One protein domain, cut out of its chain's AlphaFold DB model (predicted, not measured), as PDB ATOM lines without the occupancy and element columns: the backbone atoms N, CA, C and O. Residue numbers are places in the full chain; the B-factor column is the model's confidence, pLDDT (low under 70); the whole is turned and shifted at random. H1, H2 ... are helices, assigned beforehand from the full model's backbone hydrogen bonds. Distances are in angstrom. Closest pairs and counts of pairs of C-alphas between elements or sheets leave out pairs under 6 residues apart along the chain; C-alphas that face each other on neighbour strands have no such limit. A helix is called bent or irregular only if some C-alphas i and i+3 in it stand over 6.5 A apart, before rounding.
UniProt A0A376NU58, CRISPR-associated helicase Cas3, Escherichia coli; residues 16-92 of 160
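What this domain is: This is residues 16 to 92 of the 160 residues of the protein "CRISPR-associated helicase Cas3" of Escherichia coli (UniProt A0A376NU58). Picture a loose, open model of three parts that come together near the first residues of H3: a helical hairpin of H3 and H4, a small head of the short helices H1 and H2, and the long helix H5, which meets H3 near the first residues of both and makes a corner with it. From that corner H5 runs away from the hairpin as an arm, and its residues 80 to 90 stick out together with the tail 91 to 92. The printed part has 77 residues with five named helices, H1 to H5 in order along the chain, and no named strand; its class is all helix. It is loose, with a radius of gyration of the C-alphas of 14.6 A and spans of 43 by 31 by 22 A.

Where its parts are: Find C-alpha 16 at (108.945, 144.116, 122.357), where H1 begins; it covers residues 16 to 20. H2 follows at residues 22 to 27. Go on to C-alpha 31 at (113.308, 149.582, 126.382), from which H3 runs 20.3 A to residue 44. H4 spans residues 53 to 61 and 12.4 A. H5, residues 69 to 90, is the longest helix at 31.9 A and ends at C-alpha 90, (127.799, 172.592, 130.403); it is irregular, with C-alphas 70 and 73 at 7.4 A.

How they stand to each other: Start at H1, which touches H2 only at the corner by their link; the closest C-alphas, of Gly 18 and Ala 25, are 5.1 A apart. H1 is close to H3 but not clearly touching, with the C-alphas of Phe 17 and His 31 closest at 6.2 A. H2 is also close to H3 but not clearly touching, about perpendicular at 81 degrees, and its closest C-alphas, of Ala 25 and His 31, are 6.9 A apart. Further on, H3 and H4 form a helical hairpin: they touch, closest at the C-alphas of Leu 36 and Val 60, 5.4 A, and run opposite ways at a shallow tilt of 34 degrees, only just short of steep. H3 touches H5 with residues 31 to 32 alone, meeting residues 71 to 75 alone of H5; the closest C-alphas, of Gly 32 and Phe 71, are 5.5 A apart, and the two helices run opposite ways at a steep tilt of 65 degrees. H4 and H5 are apart. In H2 and H3 every O i to N i+4 pair is within hydrogen-bond range; the counts are 4 of 5 in H4, 16 of 18 in H5 and 0 of 1 in H1, where 1 of 2 O i to N i+3 pairs is within range.

The domain as a whole: Look for the two C-alphas farthest apart at Gly 45 and Lys 91, 45.0 A. The printed part has no cut, and no link is long. Residues 19 to 24, of which 22 to 24 belong to H2, stand free, as do residues 80 to 92, of which 80 to 90 belong to H5. The mean pLDDT of the printed part is 90.2, and no printed residue is under 70.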
ATOM      1  N   TRP A  16     109.352 144.997 121.252       94.50
ATOM      2  CA  TRP A  16     108.945 144.116 122.357       94.50
ATOM      3  C   TRP A  16     108.167 144.855 123.462       94.50
ATOM      4  O   TRP A  16     107.115 144.395 123.910       94.50
ATOM      5  N   PHE A  17     108.625 146.046 123.859       93.19
ATOM      6  CA  PHE A  17     107.938 146.843 124.880       93.19
ATOM      7  C   PHE A  17     106.825 147.722 124.295       93.19
ATOM      8  O   PHE A  17     105.742 147.832 124.876       93.19
ATOM      9  N   GLY A  18     107.070 148.334 123.132       91.25
ATOM     10  CA  GLY A  18     106.134 149.243 122.466       91.25
ATOM     11  C   GLY A  18     104.814 148.586 122.062       91.25
ATOM     12  O   GLY A  18     103.746 149.187 122.230       91.25
ATOM     13  N   SER A  19     104.874 147.337 121.597       91.44
ATOM     14  CA  SER A  19     103.701 146.553 121.200       91.44
ATOM     15  C   SER A  19     102.800 146.197 122.385       91.44
ATOM     16  O   SER A  19     101.580 146.334 122.291       91.44
ATOM     17  N   ALA A  20     103.385 145.807 123.519       91.62
ATOM     18  CA  ALA A  20     102.645 145.421 124.716       91.62
ATOM     19  C   ALA A  20     102.172 146.626 125.549       91.62
ATOM     20  O   ALA A  20     101.097 146.589 126.147       91.62
ATOM     21  N   MET A  21     102.975 147.695 125.626       92.88
ATOM     22  CA  MET A  21     102.781 148.796 126.579       92.88
ATOM     23  C   MET A  21     103.128 150.167 125.975       92.88
ATOM     24  O   MET A  21     103.918 150.928 126.535       92.88
ATOM     25  N   ARG A  22     102.487 150.530 124.857       90.19
ATOM     26  CA  ARG A  22     102.752 151.760 124.079       90.19
ATOM     27  C   ARG A  22     102.930 153.041 124.906       90.19
ATOM     28  O   ARG A  22     103.865 153.803 124.671       90.19
ATOM     29  N   ASN A  23     102.046 153.298 125.871       88.50
ATOM     30  CA  ASN A  23     102.122 154.517 126.687       88.50
ATOM     31  C   ASN A  23     103.351 154.517 127.607       88.50
ATOM     32  O   ASN A  23     103.989 155.553 127.782       88.50
ATOM     33  N   SER A  24     103.704 153.360 128.169       89.69
ATOM     34  CA  SER A  24     104.902 153.213 128.996       89.69
ATOM     35  C   SER A  24     106.173 153.295 128.152       89.69
ATOM     36  O   SER A  24     107.125 153.940 128.576       89.69
ATOM     37  N   ALA A  25     106.159 152.740 126.938       89.12
ATOM     38  CA  ALA A  25     107.258 152.831 125.973       89.12
ATOM     39  C   ALA A  25     107.576 154.271 125.545       89.12
ATOM     40  O   ALA A  25     108.725 154.588 125.254       89.12
ATOM     41  N   PHE A  26     106.578 155.160 125.552       86.25
ATOM     42  CA  PHE A  26     106.793 156.590 125.335       86.25
ATOM     43  C   PHE A  26     107.490 157.276 126.522       86.25
ATOM     44  O   PHE A  26     108.294 158.186 126.331       86.25
ATOM     45  N   VAL A  27     107.170 156.870 127.754       86.44
ATOM     46  CA  VAL A  27     107.745 157.460 128.978       86.44
ATOM     47  C   VAL A  27     109.153 156.928 129.251       86.44
ATOM     48  O   VAL A  27     110.014 157.686 129.695       86.44
ATOM     49  N   TYR A  28     109.385 155.649 128.969       87.44
ATOM     50  CA  TYR A  28     110.663 154.966 129.127       87.44
ATOM     51  C   TYR A  28     111.186 154.581 127.744       87.44
ATOM     52  O   TYR A  28     110.865 153.496 127.275       87.44
ATOM     53  N   PRO A  29     111.950 155.458 127.073       84.88
ATOM     54  CA  PRO A  29     112.407 155.213 125.708       84.88
ATOM     55  C   PRO A  29     113.568 154.208 125.622       84.88
ATOM     56  O   PRO A  29     113.820 153.672 124.550       84.88
ATOM     57  N   ASP A  30     114.260 153.931 126.732       89.56
ATOM     58  CA  ASP A  30     115.264 152.863 126.821       89.56
ATOM     59  C   ASP A  30     114.579 151.536 127.192       89.56
ATOM     60  O   ASP A  30     114.433 151.189 128.370       89.56
ATOM     61  N   HIS A  31     114.079 150.820 126.182       92.19
ATOM     62  CA  HIS A  31     113.308 149.582 126.382       92.19
ATOM     63  C   HIS A  31     114.192 148.441 126.885       92.19
ATOM     64  O   HIS A  31     113.727 147.583 127.639       92.19
ATOM     65  N   GLY A  32     115.484 148.495 126.565       93.00
ATOM     66  CA  GLY A  32     116.485 147.562 127.051       93.00
ATOM     67  C   GLY A  32     116.591 147.541 128.573       93.00
ATOM     68  O   GLY A  32     116.620 146.471 129.180       93.00
ATOM     69  N   ARG A  33     116.524 148.705 129.233       93.19
ATOM     70  CA  ARG A  33     116.519 148.777 130.710       93.19
ATOM     71  C   ARG A  33     115.275 148.139 131.320       93.19
ATOM     72  O   ARG A  33     115.359 147.556 132.400       93.19
ATOM     73  N   ILE A  34     114.132 148.204 130.638       94.56
ATOM     74  CA  ILE A  34     112.903 147.537 131.088       94.56
ATOM     75  C   ILE A  34     113.045 146.018 130.974       94.56
ATOM     76  O   ILE A  34     112.710 145.303 131.920       94.56
ATOM     77  N   TRP A  35     113.605 145.528 129.868       95.75
ATOM     78  CA  TRP A  35     113.894 144.106 129.692       95.75
ATOM     79  C   TRP A  35     114.887 143.590 130.745       95.75
ATOM     80  O   TRP A  35     114.613 142.594 131.412       95.75
ATOM     81  N   LEU A  36     115.984 144.316 130.991       95.81
ATOM     82  CA  LEU A  36     116.972 143.992 132.031       95.81
ATOM     83  C   LEU A  36     116.348 143.960 133.431       95.81
ATOM     84  O   LEU A  36     116.652 143.077 134.233       95.81
ATOM     85  N   THR A  37     115.433 144.894 133.706       95.25
ATOM     86  CA  THR A  37     114.669 144.925 134.958       95.25
ATOM     87  C   THR A  37     113.814 143.669 135.098       95.25
ATOM     88  O   THR A  37     113.814 143.031 136.149       95.25
ATOM     89  N   GLN A  38     113.101 143.268 134.042       95.19
ATOM     90  CA  GLN A  38     112.309 142.043 134.079       95.19
ATOM     91  C   GLN A  38     113.193 140.799 134.234       95.19
ATOM     92  O   GLN A  38     112.830 139.911 135.005       95.19
ATOM     93  N   ARG A  39     114.353 140.751 133.566       95.56
ATOM     94  CA  ARG A  39     115.324 139.653 133.665       95.56
ATOM     95  C   ARG A  39     115.744 139.416 135.111       95.56
ATOM     96  O   ARG A  39     115.500 138.337 135.645       95.56
ATOM     97  N   VAL A  40     116.287 140.442 135.771       95.81
ATOM     98  CA  VAL A  40     116.787 140.300 137.145       95.81
ATOM     99  C   VAL A  40     115.657 139.975 138.124       95.81
ATOM    100  O   VAL A  40     115.833 139.166 139.029       95.81
ATOM    101  N   LEU A  41     114.452 140.522 137.930       94.88
ATOM    102  CA  LEU A  41     113.304 140.195 138.782       94.88
ATOM    103  C   LEU A  41     112.849 138.737 138.625       94.88
ATOM    104  O   LEU A  41     112.445 138.122 139.614       94.88
ATOM    105  N   ARG A  42     112.930 138.175 137.412       94.12
ATOM    106  CA  ARG A  42     112.656 136.753 137.155       94.12
ATOM    107  C   ARG A  42     113.722 135.853 137.776       94.12
ATOM    108  O   ARG A  42     113.361 134.853 138.384       94.12
ATOM    109  N   GLU A  43     114.996 136.221 137.659       94.31
ATOM    110  CA  GLU A  43     116.126 135.474 138.233       94.31
ATOM    111  C   GLU A  43     116.101 135.467 139.766       94.31
ATOM    112  O   GLU A  43     116.339 134.433 140.384       94.31
ATOM    113  N   GLN A  44     115.794 136.608 140.391       94.12
ATOM    114  CA  GLN A  44     115.770 136.729 141.850       94.12
ATOM    115  C   GLN A  44     114.511 136.118 142.478       94.12
ATOM    116  O   GLN A  44     114.555 135.655 143.616       94.12
ATOM    117  N   GLY A  45     113.363 136.164 141.790       92.31
ATOM    118  CA  GLY A  45     112.075 135.645 142.275       92.31
ATOM    119  C   GLY A  45     111.466 136.394 143.476       92.31
ATOM    120  O   GLY A  45     110.262 136.302 143.719       92.31
ATOM    121  N   ALA A  46     112.261 137.172 144.211       91.50
ATOM    122  CA  ALA A  46     111.847 138.020 145.317       91.50
ATOM    123  C   ALA A  46     112.767 139.244 145.451       91.50
ATOM    124  O   ALA A  46     113.951 139.199 145.128       91.50
ATOM    125  N   ILE A  47     112.228 140.342 145.987       92.69
ATOM    126  CA  ILE A  47     113.005 141.543 146.314       92.69
ATOM    127  C   ILE A  47     113.350 141.490 147.804       92.69
ATOM    128  O   ILE A  47     112.499 141.761 148.652       92.69
ATOM    129  N   GLN A  48     114.592 141.132 148.129       92.69
ATOM    130  CA  GLN A  48     115.075 141.074 149.510       92.69
ATOM    131  C   GLN A  48     115.872 142.329 149.867       92.69
ATOM    132  O   GLN A  48     117.031 142.479 149.490       92.69
ATOM    133  N   MET A  49     115.265 143.237 150.625       92.50
ATOM    134  CA  MET A  49     115.938 144.463 151.058       92.50
ATOM    135  C   MET A  49     116.638 144.273 152.413       92.50
ATOM    136  O   MET A  49     116.117 143.557 153.266       92.50
ATOM    137  N   PRO A  50     117.799 144.915 152.648       93.88
ATOM    138  CA  PRO A  50     118.580 145.726 151.704       93.88
ATOM    139  C   PRO A  50     119.545 144.902 150.825       93.88
ATOM    140  O   PRO A  50     120.133 145.454 149.900       93.88
ATOM    141  N   HIS A  51     119.713 143.605 151.101       92.44
ATOM    142  CA  HIS A  51     120.760 142.751 150.521       92.44
ATOM    143  C   HIS A  51     120.765 142.708 148.982       92.44
ATOM    144  O   HIS A  51     121.829 142.784 148.374       92.44
ATOM    145  N   ALA A  52     119.594 142.648 148.345       93.56
ATOM    146  CA  ALA A  52     119.461 142.593 146.889       93.56
ATOM    147  C   ALA A  52     119.445 143.977 146.217       93.56
ATOM    148  O   ALA A  52     119.447 144.054 144.993       93.56
ATOM    149  N   ALA A  53     119.434 145.081 146.974       93.50
ATOM    150  CA  ALA A  53     119.245 146.421 146.413       93.50
ATOM    151  C   ALA A  53     120.318 146.780 145.376       93.50
ATOM    152  O   ALA A  53     120.003 147.242 144.282       93.50
ATOM    153  N   ARG A  54     121.588 146.532 145.719       94.88
ATOM    154  CA  ARG A  54     122.723 146.818 144.839       94.88
ATOM    155  C   ARG A  54     122.673 145.966 143.575       94.88
ATOM    156  O   ARG A  54     122.776 146.516 142.488       94.88
ATOM    157  N   LEU A  55     122.430 144.664 143.729       95.19
ATOM    158  CA  LEU A  55     122.288 143.729 142.616       95.19
ATOM    159  C   LEU A  55     121.191 144.184 141.643       95.19
ATOM    160  O   LEU A  55     121.450 144.323 140.458       95.19
ATOM    161  N   LEU A  56     119.991 144.488 142.146       95.12
ATOM    162  CA  LEU A  56     118.860 144.911 141.314       95.12
ATOM    163  C   LEU A  56     119.160 146.184 140.506       95.12
ATOM    164  O   LEU A  56     118.700 146.305 139.374       95.12
ATOM    165  N   ILE A  57     119.927 147.123 141.068       95.19
ATOM    166  CA  ILE A  57     120.323 148.358 140.378       95.19
ATOM    167  C   ILE A  57     121.450 148.085 139.374       95.19
ATOM    168  O   ILE A  57     121.351 148.491 138.216       95.19
ATOM    169  N   GLU A  58     122.515 147.403 139.792       95.75
ATOM    170  CA  GLU A  58     123.703 147.163 138.963       95.75
ATOM    171  C   GLU A  58     123.419 146.195 137.807       95.75
ATOM    172  O   GLU A  58     123.948 146.392 136.719       95.75
ATOM    173  N   SER A  59     122.510 145.227 137.964       95.69
ATOM    174  CA  SER A  59     122.075 144.353 136.863       95.69
ATOM    175  C   SER A  59     121.335 145.092 135.744       95.69
ATOM    176  O   SER A  59     121.207 144.550 134.645       95.69
ATOM    177  N   VAL A  60     120.837 146.303 136.016       95.06
ATOM    178  CA  VAL A  60     120.125 147.136 135.037       95.06
ATOM    179  C   VAL A  60     120.984 148.289 134.544       95.06
ATOM    180  O   VAL A  60     120.911 148.590 133.361       95.06
ATOM    181  N   TYR A  61     121.773 148.938 135.403       93.19
ATOM    182  CA  TYR A  61     122.504 150.179 135.093       93.19
ATOM    183  C   TYR A  61     124.029 150.075 135.222       93.19
ATOM    184  O   TYR A  61     124.713 151.076 135.020       93.19
ATOM    185  N   GLY A  62     124.562 148.907 135.582       92.44
ATOM    186  CA  GLY A  62     126.003 148.682 135.671       92.44
ATOM    187  C   GLY A  62     126.703 148.836 134.320       92.44
ATOM    188  O   GLY A  62     126.086 148.691 133.263       92.44
ATOM    189  N   GLU A  63     128.002 149.124 134.365       87.81
ATOM    190  CA  GLU A  63     128.828 149.333 133.168       87.81
ATOM    191  C   GLU A  63     128.995 148.047 132.340       87.81
ATOM    192  O   GLU A  63     129.040 148.112 131.115       87.81
ATOM    193  N   ASP A  64     128.987 146.880 132.994       87.81
ATOM    194  CA  ASP A  64     129.193 145.566 132.365       87.81
ATOM    195  C   ASP A  64     127.897 144.907 131.854       87.81
ATOM    196  O   ASP A  64     127.871 143.721 131.510       87.81
ATOM    197  N   VAL A  65     126.780 145.638 131.841       90.12
ATOM    198  CA  VAL A  65     125.498 145.073 131.420       90.12
ATOM    199  C   VAL A  65     125.456 144.930 129.901       90.12
ATOM    200  O   VAL A  65     125.515 145.908 129.162       90.12
ATOM    201  N   VAL A  66     125.280 143.694 129.436       88.38
ATOM    202  CA  VAL A  66     125.111 143.389 128.012       88.38
ATOM    203  C   VAL A  66     123.673 143.668 127.585       88.38
ATOM    204  O   VAL A  66     122.731 143.056 128.102       88.38
ATOM    205  N   MET A  67     123.518 144.578 126.625       90.25
ATOM    206  CA  MET A  67     122.239 144.897 126.000       90.25
ATOM    207  C   MET A  67     121.899 143.876 124.898       90.25
ATOM    208  O   MET A  67     122.765 143.584 124.071       90.25
ATOM    209  N   PRO A  68     120.664 143.338 124.839       91.38
ATOM    210  CA  PRO A  68     120.217 142.536 123.700       91.38
ATOM    211  C   PRO A  68     120.312 143.306 122.378       91.38
ATOM    212  O   PRO A  68     120.010 144.500 122.323       91.38
ATOM    213  N   GLU A  69     120.664 142.608 121.295       90.31
ATOM    214  CA  GLU A  69     120.881 143.217 119.973       90.31
ATOM    215  C   GLU A  69     119.655 143.996 119.470       90.31
ATOM    216  O   GLU A  69     119.800 145.093 118.928       90.31
ATOM    217  N   GLY A  70     118.441 143.501 119.742       91.06
ATOM    218  CA  GLY A  70     117.194 144.177 119.369       91.06
ATOM    219  C   GLY A  70     117.020 145.575 119.978       91.06
ATOM    220  O   GLY A  70     116.284 146.389 119.425       91.06
ATOM    221  N   PHE A  71     117.737 145.908 121.057       92.19
ATOM    222  CA  PHE A  71     117.687 147.231 121.688       92.19
ATOM    223  C   PHE A  71     118.887 148.127 121.375       92.19
ATOM    224  O   PHE A  71     118.858 149.302 121.752       92.19
ATOM    225  N   ALA A  72     119.896 147.643 120.641       87.19
ATOM    226  CA  ALA A  72     121.122 148.391 120.347       87.19
ATOM    227  C   ALA A  72     120.849 149.774 119.726       87.19
ATOM    228  O   ALA A  72     121.478 150.764 120.101       87.19
ATOM    229  N   ARG A  73     119.858 149.878 118.826       85.94
ATOM    230  CA  ARG A  73     119.442 151.167 118.241       85.94
ATOM    231  C   ARG A  73     118.893 152.124 119.303       85.94
ATOM    232  O   ARG A  73     119.333 153.267 119.383       85.94
ATOM    233  N   SER A  74     117.946 151.656 120.120       85.25
ATOM    234  CA  SER A  74     117.316 152.482 121.161       85.25
ATOM    235  C   SER A  74     118.325 152.949 122.214       85.25
ATOM    236  O   SER A  74     118.281 154.102 122.643       85.25
ATOM    237  N   GLU A  75     119.292 152.099 122.565       86.62
ATOM    238  CA  GLU A  75     120.379 152.448 123.476       86.62
ATOM    239  C   GLU A  75     121.258 153.557 122.887       86.62
ATOM    240  O   GLU A  75     121.494 154.574 123.542       86.62
ATOM    241  N   GLN A  76     121.691 153.415 121.630       86.62
ATOM    242  CA  GLN A  76     122.502 154.428 120.951       86.62
ATOM    243  C   GLN A  76     121.796 155.788 120.874       86.62
ATOM    244  O   GLN A  76     122.420 156.822 121.123       86.62
ATOM    245  N   GLU A  77     120.492 155.807 120.585       88.31
ATOM    246  CA  GLU A  77     119.689 157.034 120.578       88.31
ATOM    247  C   GLU A  77     119.650 157.705 121.960       88.31
ATOM    248  O   GLU A  77     119.833 158.924 122.066       88.31
ATOM    249  N   GLN A  78     119.464 156.931 123.035       86.12
ATOM    250  CA  GLN A  78     119.451 157.471 124.398       86.12
ATOM    251  C   GLN A  78     120.827 157.955 124.853       86.12
ATOM    252  O   GLN A  78     120.927 159.017 125.471       86.12
ATOM    253  N   VAL A  79     121.896 157.244 124.496       86.81
ATOM    254  CA  VAL A  79     123.278 157.678 124.735       86.81
ATOM    255  C   VAL A  79     123.563 158.990 123.998       86.81
ATOM    256  O   VAL A  79     124.108 159.928 124.584       86.81
ATOM    257  N   GLY A  80     123.134 159.105 122.738       87.94
ATOM    258  CA  GLY A  80     123.237 160.336 121.957       87.94
ATOM    259  C   GLY A  80     122.504 161.502 122.622       87.94
ATOM    260  O   GLY A  80     123.089 162.567 122.838       87.94
ATOM    261  N   LYS A  81     121.250 161.282 123.035       87.12
ATOM    262  CA  LYS A  81     120.458 162.272 123.774       87.12
ATOM    263  C   LYS A  81     121.145 162.691 125.076       87.12
ATOM    264  O   LYS A  81     121.250 163.885 125.341       87.12
ATOM    265  N   TYR A  82     121.673 161.745 125.852       86.38
ATOM    266  CA  TYR A  82     122.412 162.027 127.083       86.38
ATOM    267  C   TYR A  82     123.627 162.933 126.837       86.38
ATOM    268  O   TYR A  82     123.832 163.905 127.568       86.38
ATOM    269  N   TYR A  83     124.422 162.668 125.797       87.81
ATOM    270  CA  TYR A  83     125.570 163.514 125.469       87.81
ATOM    271  C   TYR A  83     125.164 164.914 125.004       87.81
ATOM    272  O   TYR A  83     125.802 165.884 125.424       87.81
ATOM    273  N   CYS A  84     124.103 165.032 124.204       86.00
ATOM    274  CA  CYS A  84     123.522 166.318 123.815       86.00
ATOM    275  C   CYS A  84     123.061 167.117 125.043       86.00
ATOM    276  O   CYS A  84     123.477 168.265 125.221       86.00
ATOM    277  N   ASP A  85     122.281 166.493 125.929       84.44
ATOM    278  CA  ASP A  85     121.759 167.107 127.154       84.44
ATOM    279  C   ASP A  85     122.912 167.548 128.075       84.44
ATOM    280  O   ASP A  85     122.930 168.674 128.580       84.44
ATOM    281  N   ARG A  86     123.942 166.706 128.230       85.12
ATOM    282  CA  ARG A  86     125.146 167.010 129.018       85.12
ATOM    283  C   ARG A  86     125.958 168.161 128.424       85.12
ATOM    284  O   ARG A  86     126.456 169.005 129.169       85.12
ATOM    285  N   ALA A  87     126.121 168.207 127.104       85.44
ATOM    286  CA  ALA A  87     126.824 169.294 126.424       85.44
ATOM    287  C   ALA A  87     126.067 170.623 126.555       85.44
ATOM    288  O   ALA A  87     126.684 171.660 126.797       85.44
ATOM    289  N   MET A  88     124.736 170.589 126.460       82.38
ATOM    290  CA  MET A  88     123.886 171.755 126.683       82.38
ATOM    291  C   MET A  88     123.971 172.235 128.135       82.38
ATOM    292  O   MET A  88     124.173 173.424 128.369       82.38
ATOM    293  N   ALA A  89     123.915 171.320 129.106       80.31
ATOM    294  CA  ALA A  89     124.045 171.645 130.524       80.31
ATOM    295  C   ALA A  89     125.376 172.345 130.842       80.31
ATOM    296  O   ALA A  89     125.382 173.314 131.596       80.31
ATOM    297  N   LYS A  90     126.492 171.934 130.219       80.31
ATOM    298  CA  LYS A  90     127.799 172.592 130.403       80.31
ATOM    299  C   LYS A  90     127.794 174.084 130.054       80.31
ATOM    300  O   LYS A  90     128.572 174.815 130.653       80.31
ATOM    301  N   LYS A  91     126.924 174.548 129.148       75.56
ATOM    302  CA  LYS A  91     126.784 175.983 128.829       75.56
ATOM    303  C   LYS A  91     126.132 176.790 129.954       75.56
ATOM    304  O   LYS A  91     126.257 178.005 129.992       75.56
ATOM    305  N   PHE A  92     125.423 176.116 130.854       74.75
ATOM    306  CA  PHE A  92     124.673 176.732 131.944       74.75
ATOM    307  C   PHE A  92     125.332 176.544 133.315       74.75
ATOM    308  O   PHE A  92     124.851 177.088 134.306       74.75
TER     309      PHE A  92